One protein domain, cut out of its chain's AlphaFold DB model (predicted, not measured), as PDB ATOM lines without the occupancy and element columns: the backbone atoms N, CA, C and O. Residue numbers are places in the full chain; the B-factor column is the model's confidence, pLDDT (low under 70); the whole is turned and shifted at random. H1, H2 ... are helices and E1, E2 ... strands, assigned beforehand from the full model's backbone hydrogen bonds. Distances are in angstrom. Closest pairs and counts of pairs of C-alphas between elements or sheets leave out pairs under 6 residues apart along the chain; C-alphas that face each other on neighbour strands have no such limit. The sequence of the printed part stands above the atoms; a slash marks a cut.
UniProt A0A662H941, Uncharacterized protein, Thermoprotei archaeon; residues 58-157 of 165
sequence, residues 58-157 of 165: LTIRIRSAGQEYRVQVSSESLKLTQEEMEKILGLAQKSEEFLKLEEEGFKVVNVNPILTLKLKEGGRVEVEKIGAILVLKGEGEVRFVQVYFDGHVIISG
ATOM      1  N   LEU A  58     -12.780 -51.260 -36.602       70.12
ATOM      2  CA  LEU A  58     -11.610 -50.441 -36.880       70.12
ATOM      3  C   LEU A  58     -10.599 -51.253 -37.681       70.12
ATOM      4  O   LEU A  58     -10.111 -52.277 -37.207       70.12
ATOM      5  N   THR A  59     -10.244 -50.784 -38.878       73.06
ATOM      6  CA  THR A  59      -9.117 -51.369 -39.616       73.06
ATOM      7  C   THR A  59      -7.820 -50.699 -39.179       73.06
ATOM      8  O   THR A  59      -7.627 -49.500 -39.384       73.06
ATOM      9  N   ILE A  60      -6.916 -51.471 -38.585       74.75
ATOM     10  CA  ILE A  60      -5.599 -51.022 -38.136       74.75
ATOM     11  C   ILE A  60      -4.549 -51.589 -39.086       74.75
ATOM     12  O   ILE A  60      -4.551 -52.781 -39.392       74.75
ATOM     13  N   ARG A  61      -3.655 -50.727 -39.573       74.88
ATOM     14  CA  ARG A  61      -2.496 -51.138 -40.368       74.88
ATOM     15  C   ARG A  61      -1.285 -51.218 -39.453       74.88
ATOM     16  O   ARG A  61      -0.903 -50.214 -38.862       74.88
ATOM     17  N   ILE A  62      -0.696 -52.401 -39.339       74.19
ATOM     18  CA  ILE A  62       0.517 -52.640 -38.557       74.19
ATOM     19  C   ILE A  62       1.634 -52.949 -39.547       74.19
ATOM     20  O   ILE A  62       1.520 -53.890 -40.326       74.19
ATOM     21  N   ARG A  63       2.716 -52.168 -39.533       73.19
ATOM     22  CA  ARG A  63       3.906 -52.455 -40.340       73.19
ATOM     23  C   ARG A  63       4.979 -53.056 -39.441       73.19
ATOM     24  O   ARG A  63       5.474 -52.379 -38.548       73.19
ATOM     25  N   SER A  64       5.345 -54.309 -39.688       70.50
ATOM     26  CA  SER A  64       6.402 -55.002 -38.947       70.50
ATOM     27  C   SER A  64       7.277 -55.796 -39.908       70.50
ATOM     28  O   SER A  64       6.777 -56.420 -40.837       70.50
ATOM     29  N   ALA A  65       8.599 -55.728 -39.722       73.25
ATOM     30  CA  ALA A  65       9.591 -56.432 -40.547       73.25
ATOM     31  C   ALA A  65       9.415 -56.253 -42.077       73.25
ATOM     32  O   ALA A  65       9.670 -57.170 -42.851       73.25
ATOM     33  N   GLY A  66       8.967 -55.072 -42.518       75.12
ATOM     34  CA  GLY A  66       8.727 -54.775 -43.937       75.12
ATOM     35  C   GLY A  66       7.412 -55.330 -44.503       75.12
ATOM     36  O   GLY A  66       7.101 -55.056 -45.657       75.12
ATOM     37  N   GLN A  67       6.619 -56.046 -43.703       72.31
ATOM     38  CA  GLN A  67       5.282 -56.521 -44.063       72.31
ATOM     39  C   GLN A  67       4.203 -55.614 -43.457       72.31
ATOM     40  O   GLN A  67       4.352 -55.104 -42.344       72.31
ATOM     41  N   GLU A  68       3.116 -55.390 -44.201       77.69
ATOM     42  CA  GLU A  68       1.925 -54.677 -43.728       77.69
ATOM     43  C   GLU A  68       0.823 -55.686 -43.393       77.69
ATOM     44  O   GLU A  68       0.400 -56.466 -44.243       77.69
ATOM     45  N   TYR A  69       0.329 -55.628 -42.161       74.25
ATOM     46  CA  TYR A  69      -0.811 -56.396 -41.683       74.25
ATOM     47  C   TYR A  69      -2.018 -55.472 -41.576       74.25
ATOM     48  O   TYR A  69      -1.929 -54.389 -40.993       74.25
ATOM     49  N   ARG A  70      -3.157 -55.903 -42.121       74.69
ATOM     50  CA  ARG A  70      -4.445 -55.230 -41.936       74.69
ATOM     51  C   ARG A  70      -5.265 -56.025 -40.941       74.69
ATOM     52  O   ARG A  70      -5.612 -57.172 -41.200       74.69
ATOM     53  N   VAL A  71      -5.556 -55.404 -39.810       74.62
ATOM     54  CA  VAL A  71      -6.288 -56.011 -38.705       74.62
ATOM     55  C   VAL A  71      -7.650 -55.366 -38.636       74.62
ATOM     56  O   VAL A  71      -7.737 -54.148 -38.507       74.62
ATOM     57  N   GLN A  72      -8.701 -56.171 -38.699       75.00
ATOM     58  CA  GLN A  72     -10.043 -55.699 -38.410       75.00
ATOM     59  C   GLN A  72     -10.333 -55.962 -36.935       75.00
ATOM     60  O   GLN A  72     -10.414 -57.108 -36.505       75.00
ATOM     61  N   VAL A  73     -10.445 -54.893 -36.154       75.88
ATOM     62  CA  VAL A  73     -10.882 -54.964 -34.762       75.88
ATOM     63  C   VAL A  73     -12.401 -54.866 -34.758       75.88
ATOM     64  O   VAL A  73     -12.958 -53.903 -35.295       75.88
ATOM     65  N   SER A  74     -13.067 -55.876 -34.196       76.44
ATOM     66  CA  SER A  74     -14.527 -55.903 -34.109       76.44
ATOM     67  C   SER A  74     -15.028 -54.760 -33.229       76.44
ATOM     68  O   SER A  74     -14.376 -54.364 -32.263       76.44
ATOM     69  N   SER A  75     -16.218 -54.244 -33.531       72.50
ATOM     70  CA  SER A  75     -16.857 -53.194 -32.730       72.50
ATOM     71  C   SER A  75     -17.085 -53.594 -31.268       72.50
ATOM     72  O   SER A  75     -17.161 -52.724 -30.407       72.50
ATOM     73  N   GLU A  76     -17.187 -54.892 -30.976       78.62
ATOM     74  CA  GLU A  76     -17.311 -55.411 -29.609       78.62
ATOM     75  C   GLU A  76     -16.026 -55.210 -28.801       78.62
ATOM     76  O   GLU A  76     -16.079 -54.769 -27.655       78.62
ATOM     77  N   SER A  77     -14.856 -55.443 -29.405       76.81
ATOM     78  CA  SER A  77     -13.566 -55.190 -28.754       76.81
ATOM     79  C   SER A  77     -13.304 -53.698 -28.515       76.81
ATOM     80  O   SER A  77     -12.500 -53.353 -27.653       76.81
ATOM     81  N   LEU A  78     -13.992 -52.818 -29.252       79.75
ATOM     82  CA  LEU A  78     -13.901 -51.357 -29.133       79.75
ATOM     83  C   LEU A  78     -14.806 -50.770 -28.041       79.75
ATOM     84  O   LEU A  78     -14.783 -49.561 -27.823       79.75
ATOM     85  N   LYS A  79     -15.606 -51.597 -27.363       85.81
ATOM     86  CA  LYS A  79     -16.505 -51.167 -26.288       85.81
ATOM     87  C   LYS A  79     -16.102 -51.818 -24.978       85.81
ATOM     88  O   LYS A  79     -15.743 -52.992 -24.959       85.81
ATOM     89  N   LEU A  80     -16.193 -51.068 -23.886       87.44
ATOM     90  CA  LEU A  80     -16.095 -51.634 -22.544       87.44
ATOM     91  C   LEU A  80     -17.438 -52.256 -22.159       87.44
ATOM     92  O   LEU A  80     -18.495 -51.711 -22.488       87.44
ATOM     93  N   THR A  81     -17.401 -53.392 -21.471       92.38
ATOM     94  CA  THR A  81     -18.581 -53.930 -20.792       92.38
ATOM     95  C   THR A  81     -18.921 -53.060 -19.582       92.38
ATOM     96  O   THR A  81     -18.113 -52.243 -19.131       92.38
ATOM     97  N   GLN A  82     -20.125 -53.226 -19.034       92.75
ATOM     98  CA  GLN A  82     -20.511 -52.518 -17.813       92.75
ATOM     99  C   GLN A  82     -19.584 -52.876 -16.638       92.75
ATOM    100  O   GLN A  82     -19.100 -51.979 -15.959       92.75
ATOM    101  N   GLU A  83     -19.266 -54.160 -16.463       95.50
ATOM    102  CA  GLU A  83     -18.339 -54.634 -15.427       95.50
ATOM    103  C   GLU A  83     -16.935 -54.024 -15.590       95.50
ATOM    104  O   GLU A  83     -16.331 -53.561 -14.623       95.50
ATOM    105  N   GLU A  84     -16.421 -53.961 -16.824       94.12
ATOM    106  CA  GLU A  84     -15.133 -53.327 -17.119       94.12
ATOM    107  C   GLU A  84     -15.151 -51.833 -16.773       94.12
ATOM    108  O   GLU A  84     -14.193 -51.321 -16.196       94.12
ATOM    109  N   MET A  85     -16.238 -51.134 -17.094       94.25
ATOM    110  CA  MET A  85     -16.396 -49.708 -16.817       94.25
ATOM    111  C   MET A  85     -16.500 -49.419 -15.315       94.25
ATOM    112  O   MET A  85     -15.815 -48.523 -14.825       94.25
ATOM    113  N   GLU A  86     -17.285 -50.202 -14.572       95.62
ATOM    114  CA  GLU A  86     -17.378 -50.107 -13.110       95.62
ATOM    115  C   GLU A  86     -16.018 -50.369 -12.456       95.62
ATOM    116  O   GLU A  86     -15.587 -49.615 -11.581       95.62
ATOM    117  N   LYS A  87     -15.287 -51.381 -12.940       96.31
ATOM    118  CA  LYS A  87     -13.931 -51.678 -12.474       96.31
ATOM    119  C   LYS A  87     -12.974 -50.516 -12.735       96.31
ATOM    120  O   LYS A  87     -12.232 -50.139 -11.834       96.31
ATOM    121  N   ILE A  88     -12.982 -49.940 -13.938       95.94
ATOM    122  CA  ILE A  88     -12.147 -48.783 -14.288       95.94
ATOM    123  C   ILE A  88     -12.441 -47.590 -13.379       95.94
ATOM    124  O   ILE A  88     -11.513 -47.001 -12.830       95.94
ATOM    125  N   LEU A  89     -13.713 -47.242 -13.190       95.56
ATOM    126  CA  LEU A  89     -14.088 -46.109 -12.345       95.56
ATOM    127  C   LEU A  89     -13.707 -46.363 -10.882       95.56
ATOM    128  O   LEU A  89     -13.142 -45.487 -10.236       95.56
ATOM    129  N   GLY A  90     -13.912 -47.586 -10.389       96.25
ATOM    130  CA  GLY A  90     -13.491 -47.980  -9.047       96.25
ATOM    131  C   GLY A  90     -11.970 -47.979  -8.850       96.25
ATOM    132  O   GLY A  90     -11.504 -47.783  -7.731       96.25
ATOM    133  N   LEU A  91     -11.177 -48.191  -9.905       96.06
ATOM    134  CA  LEU A  91      -9.721 -48.016  -9.863       96.06
ATOM    135  C   LEU A  91      -9.334 -46.533  -9.875       96.06
ATOM    136  O   LEU A  91      -8.477 -46.131  -9.093       96.06
ATOM    137  N   ALA A  92      -9.997 -45.715 -10.695       94.31
ATOM    138  CA  ALA A  92      -9.767 -44.273 -10.750       94.31
ATOM    139  C   ALA A  92     -10.044 -43.596  -9.398       94.31
ATOM    140  O   ALA A  92      -9.216 -42.833  -8.916       94.31
ATOM    141  N   GLN A  93     -11.142 -43.962  -8.733       94.81
ATOM    142  CA  GLN A  93     -11.539 -43.431  -7.420       94.81
ATOM    143  C   GLN A  93     -10.579 -43.784  -6.275       94.81
ATOM    144  O   GLN A  93     -10.702 -43.244  -5.179       94.81
ATOM    145  N   LYS A  94      -9.616 -44.684  -6.500       94.56
ATOM    146  CA  LYS A  94      -8.540 -44.969  -5.541       94.56
ATOM    147  C   LYS A  94      -7.324 -44.061  -5.730       94.56
ATOM    148  O   LYS A  94      -6.438 -44.078  -4.882       94.56
ATOM    149  N   SER A  95      -7.252 -43.309  -6.830       93.25
ATOM    150  CA  SER A  95      -6.175 -42.354  -7.087       93.25
ATOM    151  C   SER A  95      -6.501 -41.005  -6.454       93.25
ATOM    152  O   SER A  95      -7.481 -40.358  -6.820       93.25
ATOM    153  N   GLU A  96      -5.638 -40.545  -5.546       92.62
ATOM    154  CA  GLU A  96      -5.745 -39.210  -4.942       92.62
ATOM    155  C   GLU A  96      -5.762 -38.097  -5.998       92.62
ATOM    156  O   GLU A  96      -6.447 -37.091  -5.845       92.62
ATOM    157  N   GLU A  97      -5.016 -38.270  -7.087       90.06
ATOM    158  CA  GLU A  97      -4.915 -37.274  -8.151       90.06
ATOM    159  C   GLU A  97      -6.214 -37.186  -8.960       90.06
ATOM    160  O   GLU A  97      -6.606 -36.102  -9.387       90.06
ATOM    161  N   PHE A  98      -6.906 -38.313  -9.148       93.50
ATOM    162  CA  PHE A  98      -8.213 -38.333  -9.803       93.50
ATOM    163  C   PHE A  98      -9.274 -37.661  -8.929       93.50
ATOM    164  O   PHE A  98     -10.046 -36.847  -9.430       93.50
ATOM    165  N   LEU A  99      -9.266 -37.941  -7.621       93.88
ATOM    166  CA  LEU A  99     -10.185 -37.308  -6.672       93.88
ATOM    167  C   LEU A  99     -10.011 -35.783  -6.642       93.88
ATOM    168  O   LEU A  99     -11.006 -35.064  -6.656       93.88
ATOM    169  N   LYS A 100      -8.771 -35.278  -6.714       93.69
ATOM    170  CA  LYS A 100      -8.506 -33.832  -6.848       93.69
ATOM    171  C   LYS A 100      -9.164 -33.227  -8.087       93.69
ATOM    172  O   LYS A 100      -9.735 -32.149  -7.997       93.69
ATOM    173  N   LEU A 101      -9.138 -33.917  -9.231       92.25
ATOM    174  CA  LEU A 101      -9.826 -33.433 -10.433       92.25
ATOM    175  C   LEU A 101     -11.346 -33.368 -10.232       92.25
ATOM    176  O   LEU A 101     -11.982 -32.415 -10.679       92.25
ATOM    177  N   GLU A 102     -11.941 -34.356  -9.560       93.06
ATOM    178  CA  GLU A 102     -13.373 -34.316  -9.242       93.06
ATOM    179  C   GLU A 102     -13.714 -33.149  -8.297       93.06
ATOM    180  O   GLU A 102     -14.712 -32.460  -8.515       93.06
ATOM    181  N   GLU A 103     -12.863 -32.871  -7.303       94.94
ATOM    182  CA  GLU A 103     -12.990 -31.718  -6.397       94.94
ATOM    183  C   GLU A 103     -12.835 -30.370  -7.124       94.94
ATOM    184  O   GLU A 103     -13.556 -29.418  -6.825       94.94
ATOM    185  N   GLU A 104     -11.957 -30.301  -8.127       93.00
ATOM    186  CA  GLU A 104     -11.794 -29.157  -9.039       93.00
ATOM    187  C   GLU A 104     -12.987 -28.982 -10.006       93.00
ATOM    188  O   GLU A 104     -13.041 -28.022 -10.775       93.00
ATOM    189  N   GLY A 105     -13.972 -29.888  -9.969       94.56
ATOM    190  CA  GLY A 105     -15.211 -29.799 -10.738       94.56
ATOM    191  C   GLY A 105     -15.178 -30.511 -12.090       94.56
ATOM    192  O   GLY A 105     -16.127 -30.382 -12.872       94.56
ATOM    193  N   PHE A 106     -14.131 -31.285 -12.385       94.19
ATOM    194  CA  PHE A 106     -14.097 -32.115 -13.584       94.19
ATOM    195  C   PHE A 106     -15.077 -33.286 -13.476       94.19
ATOM    196  O   PHE A 106     -15.178 -33.955 -12.451       94.19
ATOM    197  N   LYS A 107     -15.777 -33.584 -14.575       95.06
ATOM    198  CA  LYS A 107     -16.692 -34.730 -14.671       95.06
ATOM    199  C   LYS A 107     -16.296 -35.653 -15.802       95.06
ATOM    200  O   LYS A 107     -15.987 -35.188 -16.900       95.06
ATOM    201  N   VAL A 108     -16.364 -36.960 -15.568       93.81
ATOM    202  CA  VAL A 108     -16.189 -37.953 -16.632       93.81
ATOM    203  C   VAL A 108     -17.348 -37.822 -17.623       93.81
ATOM    204  O   VAL A 108     -18.507 -38.016 -17.269       93.81
ATOM    205  N   VAL A 109     -17.033 -37.478 -18.871       92.06
ATOM    206  CA  VAL A 109     -18.014 -37.331 -19.962       92.06
ATOM    207  C   VAL A 109     -17.911 -38.443 -20.998       92.06
ATOM    208  O   VAL A 109     -18.843 -38.641 -21.774       92.06
ATOM    209  N   ASN A 110     -16.785 -39.160 -21.042       89.75
ATOM    210  CA  ASN A 110     -16.597 -40.295 -21.937       89.75
ATOM    211  C   ASN A 110     -15.557 -41.279 -21.379       89.75
ATOM    212  O   ASN A 110     -14.648 -40.885 -20.648       89.75
ATOM    213  N   VAL A 111     -15.674 -42.549 -21.762       89.44
ATOM    214  CA  VAL A 111     -14.776 -43.640 -21.372       89.44
ATOM    215  C   VAL A 111     -14.449 -44.456 -22.620       89.44
ATOM    216  O   VAL A 111     -15.338 -45.041 -23.234       89.44
ATOM    217  N   ASN A 112     -13.172 -44.508 -22.999       86.75
ATOM    218  CA  ASN A 112     -12.720 -45.213 -24.203       86.75
ATOM    219  C   ASN A 112     -11.734 -46.327 -23.826       86.75
ATOM    220  O   ASN A 112     -10.836 -46.063 -23.032       86.75
ATOM    221  N   PRO A 113     -11.830 -47.553 -24.369       89.31
ATOM    222  CA  PRO A 113     -10.894 -48.623 -24.026       89.31
ATOM    223  C   PRO A 113      -9.471 -48.345 -24.530       89.31
ATOM    224  O   PRO A 113      -9.273 -47.782 -25.608       89.31
ATOM    225  N   ILE A 114      -8.478 -48.822 -23.777       86.56
ATOM    226  CA  ILE A 114      -7.078 -48.923 -24.201       86.56
ATOM    227  C   ILE A 114      -6.826 -50.362 -24.641       86.56
ATOM    228  O   ILE A 114      -7.029 -51.308 -23.875       86.56
ATOM    229  N   LEU A 115      -6.365 -50.518 -25.880       85.00
ATOM    230  CA  LEU A 115      -6.151 -51.814 -26.509       85.00
ATOM    231  C   LEU A 115      -4.665 -52.065 -26.747       85.00
ATOM    232  O   LEU A 115      -3.950 -51.196 -27.243       85.00
ATOM    233  N   THR A 116      -4.230 -53.289 -26.465       83.50
ATOM    234  CA  THR A 116      -2.960 -53.844 -26.929       83.50
ATOM    235  C   THR A 116      -3.223 -54.816 -28.068       83.50
ATOM    236  O   THR A 116      -4.110 -55.665 -27.992       83.50
ATOM    237  N   LEU A 117      -2.426 -54.702 -29.128       81.25
ATOM    238  CA  LEU A 117      -2.477 -55.584 -30.288       81.25
ATOM    239  C   LEU A 117      -1.217 -56.445 -30.312       81.25
ATOM    240  O   LEU A 117      -0.106 -55.922 -30.411       81.25
ATOM    241  N   LYS A 118      -1.378 -57.766 -30.248       81.06
ATOM    242  CA  LYS A 118      -0.267 -58.720 -30.338       81.06
ATOM    243  C   LYS A 118      -0.338 -59.451 -31.672       81.06
ATOM    244  O   LYS A 118      -1.221 -60.277 -31.892       81.06
ATOM    245  N   LEU A 119       0.612 -59.156 -32.559       78.50
ATOM    246  CA  LEU A 119       0.796 -59.901 -33.803       78.50
ATOM    247  C   LEU A 119       1.393 -61.281 -33.492       78.50
ATOM    248  O   LEU A 119       2.472 -61.381 -32.910       78.50
ATOM    249  N   LYS A 120       0.677 -62.335 -33.873       79.00
ATOM    250  CA  LYS A 120       1.080 -63.736 -33.742       79.00
ATOM    251  C   LYS A 120       1.645 -64.259 -35.059       79.00
ATOM    252  O   LYS A 120       1.445 -63.679 -36.129       79.00
ATOM    253  N   GLU A 121       2.317 -65.402 -34.973       73.56
ATOM    254  CA  GLU A 121       2.755 -66.150 -36.150       73.56
ATOM    255  C   GLU A 121       1.568 -66.461 -37.077       73.56
ATOM    256  O   GLU A 121       0.444 -66.709 -36.634       73.56
ATOM    257  N   GLY A 122       1.807 -66.384 -38.387       70.19
ATOM    258  CA  GLY A 122       0.759 -66.540 -39.400       70.19
ATOM    259  C   GLY A 122      -0.119 -65.301 -39.620       70.19
ATOM    260  O   GLY A 122      -1.155 -65.410 -40.268       70.19
ATOM    261  N   GLY A 123       0.264 -64.128 -39.097       69.56
ATOM    262  CA  GLY A 123      -0.413 -62.854 -39.378       69.56
ATOM    263  C   GLY A 123      -1.724 -62.639 -38.616       69.56
ATOM    264  O   GLY A 123      -2.445 -61.683 -38.897       69.56
ATOM    265  N   ARG A 124      -2.041 -63.508 -37.647       72.44
ATOM    266  CA  ARG A 124      -3.182 -63.325 -36.739       72.44
ATOM    267  C   ARG A 124      -2.857 -62.247 -35.713       72.44
ATOM    268  O   ARG A 124      -1.725 -62.170 -35.246       72.44
ATOM    269  N   VAL A 125      -3.844 -61.445 -35.325       75.50
ATOM    270  CA  VAL A 125      -3.677 -60.432 -34.276       75.50
ATOM    271  C   VAL A 125      -4.633 -60.710 -33.136       75.50
ATOM    272  O   VAL A 125      -5.829 -60.885 -33.343       75.50
ATOM    273  N   GLU A 126      -4.073 -60.766 -31.937       81.31
ATOM    274  CA  GLU A 126      -4.811 -60.848 -30.688       81.31
ATOM    275  C   GLU A 126      -5.022 -59.429 -30.151       81.31
ATOM    276  O   GLU A 126      -4.078 -58.636 -30.096       81.31
ATOM    277  N   VAL A 127      -6.266 -59.109 -29.798       83.31
ATOM    278  CA  VAL A 127      -6.661 -57.817 -29.232       83.31
ATOM    279  C   VAL A 127      -6.936 -58.020 -27.751       83.31
ATOM    280  O   VAL A 127      -7.748 -58.865 -27.386       83.31
ATOM    281  N   GLU A 128      -6.285 -57.234 -26.908       86.81
ATOM    282  CA  GLU A 128      -6.430 -57.292 -25.457       86.81
ATOM    283  C   GLU A 128      -6.793 -55.905 -24.924       86.81
ATOM    284  O   GLU A 128      -6.130 -54.921 -25.252       86.81
ATOM    285  N   LYS A 129      -7.840 -55.812 -24.099       89.06
ATOM    286  CA  LYS A 129      -8.152 -54.586 -23.357       89.06
ATOM    287  C   LYS A 129      -7.284 -54.545 -22.112       89.06
ATOM    288  O   LYS A 129      -7.353 -55.445 -21.283       89.06
ATOM    289  N   ILE A 130      -6.499 -53.488 -21.974       90.94
ATOM    290  CA  ILE A 130      -5.575 -53.330 -20.843       90.94
ATOM    291  C   ILE A 130      -5.995 -52.207 -19.891       90.94
ATOM    292  O   ILE A 130      -5.445 -52.082 -18.801       90.94
ATOM    293  N   GLY A 131      -6.983 -51.403 -20.280       92.69
ATOM    294  CA  GLY A 131      -7.450 -50.274 -19.492       92.69
ATOM    295  C   GLY A 131      -8.473 -49.426 -20.234       92.69
ATOM    296  O   GLY A 131      -9.076 -49.866 -21.217       92.69
ATOM    297  N   ALA A 132      -8.625 -48.187 -19.788       92.38
ATOM    298  CA  ALA A 132      -9.473 -47.180 -20.398       92.38
ATOM    299  C   ALA A 132      -8.896 -45.770 -20.228       92.38
ATOM    300  O   ALA A 132      -8.161 -45.483 -19.290       92.38
ATOM    301  N   ILE A 133      -9.275 -44.878 -21.134       91.06
ATOM    302  CA  ILE A 133      -9.084 -43.438 -21.029       91.06
ATOM    303  C   ILE A 133     -10.408 -42.830 -20.590       91.06
ATOM    304  O   ILE A 133     -11.401 -42.890 -21.323       91.06
ATOM    305  N   LEU A 134     -10.400 -42.219 -19.416       92.38
ATOM    306  CA  LEU A 134     -11.448 -41.337 -18.942       92.38
ATOM    307  C   LEU A 134     -11.223 -39.956 -19.550       92.38
ATOM    308  O   LEU A 134     -10.152 -39.363 -19.407       92.38
ATOM    309  N   VAL A 135     -12.241 -39.448 -20.235       90.06
ATOM    310  CA  VAL A 135     -12.286 -38.071 -20.720       90.06
ATOM    311  C   VAL A 135     -13.053 -37.263 -19.692       90.06
ATOM    312  O   VAL A 135     -14.253 -37.474 -19.497       90.06
ATOM    313  N   LEU A 136     -12.350 -36.358 -19.030       90.88
ATOM    314  CA  LEU A 136     -12.889 -35.491 -18.000       90.88
ATOM    315  C   LEU A 136     -13.089 -34.092 -18.576       90.88
ATOM    316  O   LEU A 136     -12.224 -33.584 -19.284       90.88
ATOM    317  N   LYS A 137     -14.219 -33.460 -18.266       90.06
ATOM    318  CA  LYS A 137     -14.534 -32.091 -18.677       90.06
ATOM    319  C   LYS A 137     -14.790 -31.223 -17.450       90.06
ATOM    320  O   LYS A 137     -15.677 -31.542 -16.661       90.06
ATOM    321  N   GLY A 138     -14.013 -30.154 -17.322       89.19
ATOM    322  CA  GLY A 138     -14.186 -29.078 -16.347       89.19
ATOM    323  C   GLY A 138     -14.636 -27.787 -17.035       89.19
ATOM    324  O   GLY A 138     -15.027 -27.795 -18.209       89.19
ATOM    325  N   GLU A 139     -14.587 -26.662 -16.324       87.94
ATOM    326  CA  GLU A 139     -14.902 -25.350 -16.899       87.94
ATOM    327  C   GLU A 139     -13.874 -24.956 -17.972       87.94
ATOM    328  O   GLU A 139     -12.769 -24.515 -17.682       87.94
ATOM    329  N   GLY A 140     -14.233 -25.144 -19.245       83.69
ATOM    330  CA  GLY A 140     -13.394 -24.763 -20.389       83.69
ATOM    331  C   GLY A 140     -12.204 -25.689 -20.673       83.69
ATOM    332  O   GLY A 140     -11.554 -25.518 -21.701       83.69
ATOM    333  N   GLU A 141     -11.956 -26.694 -19.830       89.19
ATOM    334  CA  GLU A 141     -10.818 -27.611 -19.945       89.19
ATOM    335  C   GLU A 141     -11.269 -29.071 -20.123       89.19
ATOM    336  O   GLU A 141     -12.288 -29.512 -19.581       89.19
ATOM    337  N   VAL A 142     -10.492 -29.837 -20.892       86.81
ATOM    338  CA  VAL A 142     -10.641 -31.290 -21.033       86.81
ATOM    339  C   VAL A 142      -9.348 -31.955 -20.588       86.81
ATOM    340  O   VAL A 142      -8.273 -31.582 -21.054       86.81
ATOM    341  N   ARG A 143      -9.459 -32.971 -19.732       86.75
ATOM    342  CA  ARG A 143      -8.336 -33.799 -19.289       86.75
ATOM    343  C   ARG A 143      -8.542 -35.260 -19.636       86.75
ATOM    344  O   ARG A 143      -9.669 -35.744 -19.752       86.75
ATOM    345  N   PHE A 144      -7.426 -35.962 -19.783       89.38
ATOM    346  CA  PHE A 144      -7.397 -37.383 -20.084       89.38
ATOM    347  C   PHE A 144      -6.713 -38.127 -18.945       89.38
ATOM    348  O   PHE A 144      -5.555 -37.860 -18.617       89.38
ATOM    349  N   VAL A 145      -7.433 -39.080 -18.366       90.81
ATOM    350  CA  VAL A 145      -6.909 -39.962 -17.327       90.81
ATOM    351  C   VAL A 145      -6.891 -41.375 -17.874       90.81
ATOM    352  O   VAL A 145      -7.929 -41.932 -18.215       90.81
ATOM    353  N   GLN A 146      -5.705 -41.954 -17.987       93.06
ATOM    354  CA  GLN A 146      -5.535 -43.346 -18.374       93.06
ATOM    355  C   GLN A 146      -5.590 -44.199 -17.112       93.06
ATOM    356  O   GLN A 146      -4.884 -43.927 -16.146       93.06
ATOM    357  N   VAL A 147      -6.422 -45.228 -17.122       93.50
ATOM    358  CA  VAL A 147      -6.618 -46.152 -16.006       93.50
ATOM    359  C   VAL A 147      -6.427 -47.561 -16.538       93.50
ATOM    360  O   VAL A 147      -7.129 -47.983 -17.453       93.50
ATOM    361  N   TYR A 148      -5.477 -48.289 -15.978       93.56
ATOM    362  CA  TYR A 148      -5.131 -49.645 -16.382       93.56
ATOM    363  C   TYR A 148      -5.753 -50.661 -15.423       93.56
ATOM    364  O   TYR A 148      -5.938 -50.390 -14.237       93.56
ATOM    365  N   PHE A 149      -6.099 -51.849 -15.925       92.25
ATOM    366  CA  PHE A 149      -6.758 -52.883 -15.113       92.25
ATOM    367  C   PHE A 149      -5.874 -53.485 -14.014       92.25
ATOM    368  O   PHE A 149      -6.401 -54.149 -13.119       92.25
ATOM    369  N   ASP A 150      -4.563 -53.261 -14.083       91.88
ATOM    370  CA  ASP A 150      -3.585 -53.591 -13.045       91.88
ATOM    371  C   ASP A 150      -3.555 -52.564 -11.895       91.88
ATOM    372  O   ASP A 150      -2.903 -52.796 -10.879       91.88
ATOM    373  N   GLY A 151      -4.308 -51.468 -12.021       87.94
ATOM    374  CA  GLY A 151      -4.433 -50.414 -11.020       87.94
ATOM    375  C   GLY A 151      -3.528 -49.209 -11.251       87.94
ATOM    376  O   GLY A 151      -3.566 -48.281 -10.446       87.94
ATOM    377  N   HIS A 152      -2.744 -49.172 -12.329       90.69
ATOM    378  CA  HIS A 152      -1.993 -47.971 -12.679       90.69
ATOM    379  C   HIS A 152      -2.922 -46.871 -13.207       90.69
ATOM    380  O   HIS A 152      -3.772 -47.106 -14.067       90.69
ATOM    381  N   VAL A 153      -2.746 -45.650 -12.702       90.62
ATOM    382  CA  VAL A 153      -3.488 -44.457 -13.126       90.62
ATOM    383  C   VAL A 153      -2.479 -43.413 -13.580       90.62
ATOM    384  O   VAL A 153      -1.522 -43.130 -12.868       90.62
ATOM    385  N   ILE A 154      -2.674 -42.869 -14.779       88.62
ATOM    386  CA  ILE A 154      -1.817 -41.842 -15.369       88.62
ATOM    387  C   ILE A 154      -2.696 -40.664 -15.766       88.62
ATOM    388  O   ILE A 154      -3.507 -40.759 -16.690       88.62
ATOM    389  N   ILE A 155      -2.510 -39.532 -15.098       83.69
ATOM    390  CA  ILE A 155      -3.155 -38.273 -15.465       83.69
ATOM    391  C   ILE A 155      -2.240 -37.554 -16.448       83.69
ATOM    392  O   ILE A 155      -1.123 -37.170 -16.115       83.69
ATOM    393  N   SER A 156      -2.688 -37.412 -17.695       70.12
ATOM    394  CA  SER A 156      -1.897 -36.712 -18.708       70.12
ATOM    395  C   SER A 156      -2.035 -35.203 -18.488       70.12
ATOM    396  O   SER A 156      -3.114 -34.651 -18.689       70.12
ATOM    397  N   GLY A 157      -0.952 -34.563 -18.033       56.97
ATOM    398  CA  GLY A 157      -0.881 -33.131 -17.716       56.97
ATOM    399  C   GLY A 157      -0.240 -32.240 -18.787       56.97
ATOM    400  O   GLY A 157      -0.147 -31.038 -18.575       56.97
TER     401      GLY A 157
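This is residues 58 to 157 of the 165 residues of an uncharacterized protein of Thermoprotei archaeon (UniProt A0A662H941). What does the model look like? A long, twisted hairpin of E3 and E4 runs through an elongated model; at one end E5 and E6 extend it into a sheet with H1 and H2 over one face, and near the other end lies the small two-stranded hairpin of E1 and E2. What is printed? The printed part has 100 residues, with two named helices and six named strands in the order E1 E2 H1 H2 E3 E4 E5 E6, of mixed class. Both sheets, E1 - E2 and E3 - E4 - E5 - E6, are antiparallel. The whole is loose, with a radius of gyration of the C-alphas of 16.1 A, and spans 50 by 28 by 21 A.

What comes first? E1, residues 58 to 64, and E2, residues 67 to 74, form a hairpin; N 60 and O 71, 2.8 A apart, are within hydrogen-bond range. Where are the helices? H1, residues 82 to 92, and H2, residues 96 to 103, are about perpendicular at 79 degrees and close but not clearly touching, the closest C-alphas being those of Ala 92 and Phe 98, 6.2 A apart. In both, every O i to N i+4 pair is within hydrogen-bond range. What are they on? E3, residues 107 to 119, E4, 125 to 137, E5, 142 to 148, and E6, 153 to 156, form a twisted meander, each strand the antiparallel neighbour of the one before; within hydrogen-bond range are N 112 and O 133, 2.9 A, N 134 and O 145, 2.8 A, and N 146 and O 154, 2.8 A. H1 runs across the strands at a height over the sheet of 9.1 A, and H2 slantwise to them at 8.4 A.

Where do the elements begin and end? E1 begins at C-alpha 58 (-11.610, -50.441, -36.880), and E6 ends at C-alpha 156 (-1.897, -36.712, -18.708). Which are longest? E3 measures 36.1 A, and E4, which bends by 53 degrees at residue 130, 34.1 A.

How far does it reach? The two C-alphas farthest apart, those of Glu 103 and Gly 122, are 49.9 A apart. Is it whole and sure? The printed part has no cut and no long link; residues 123 and 157 are under 70 in pLDDT.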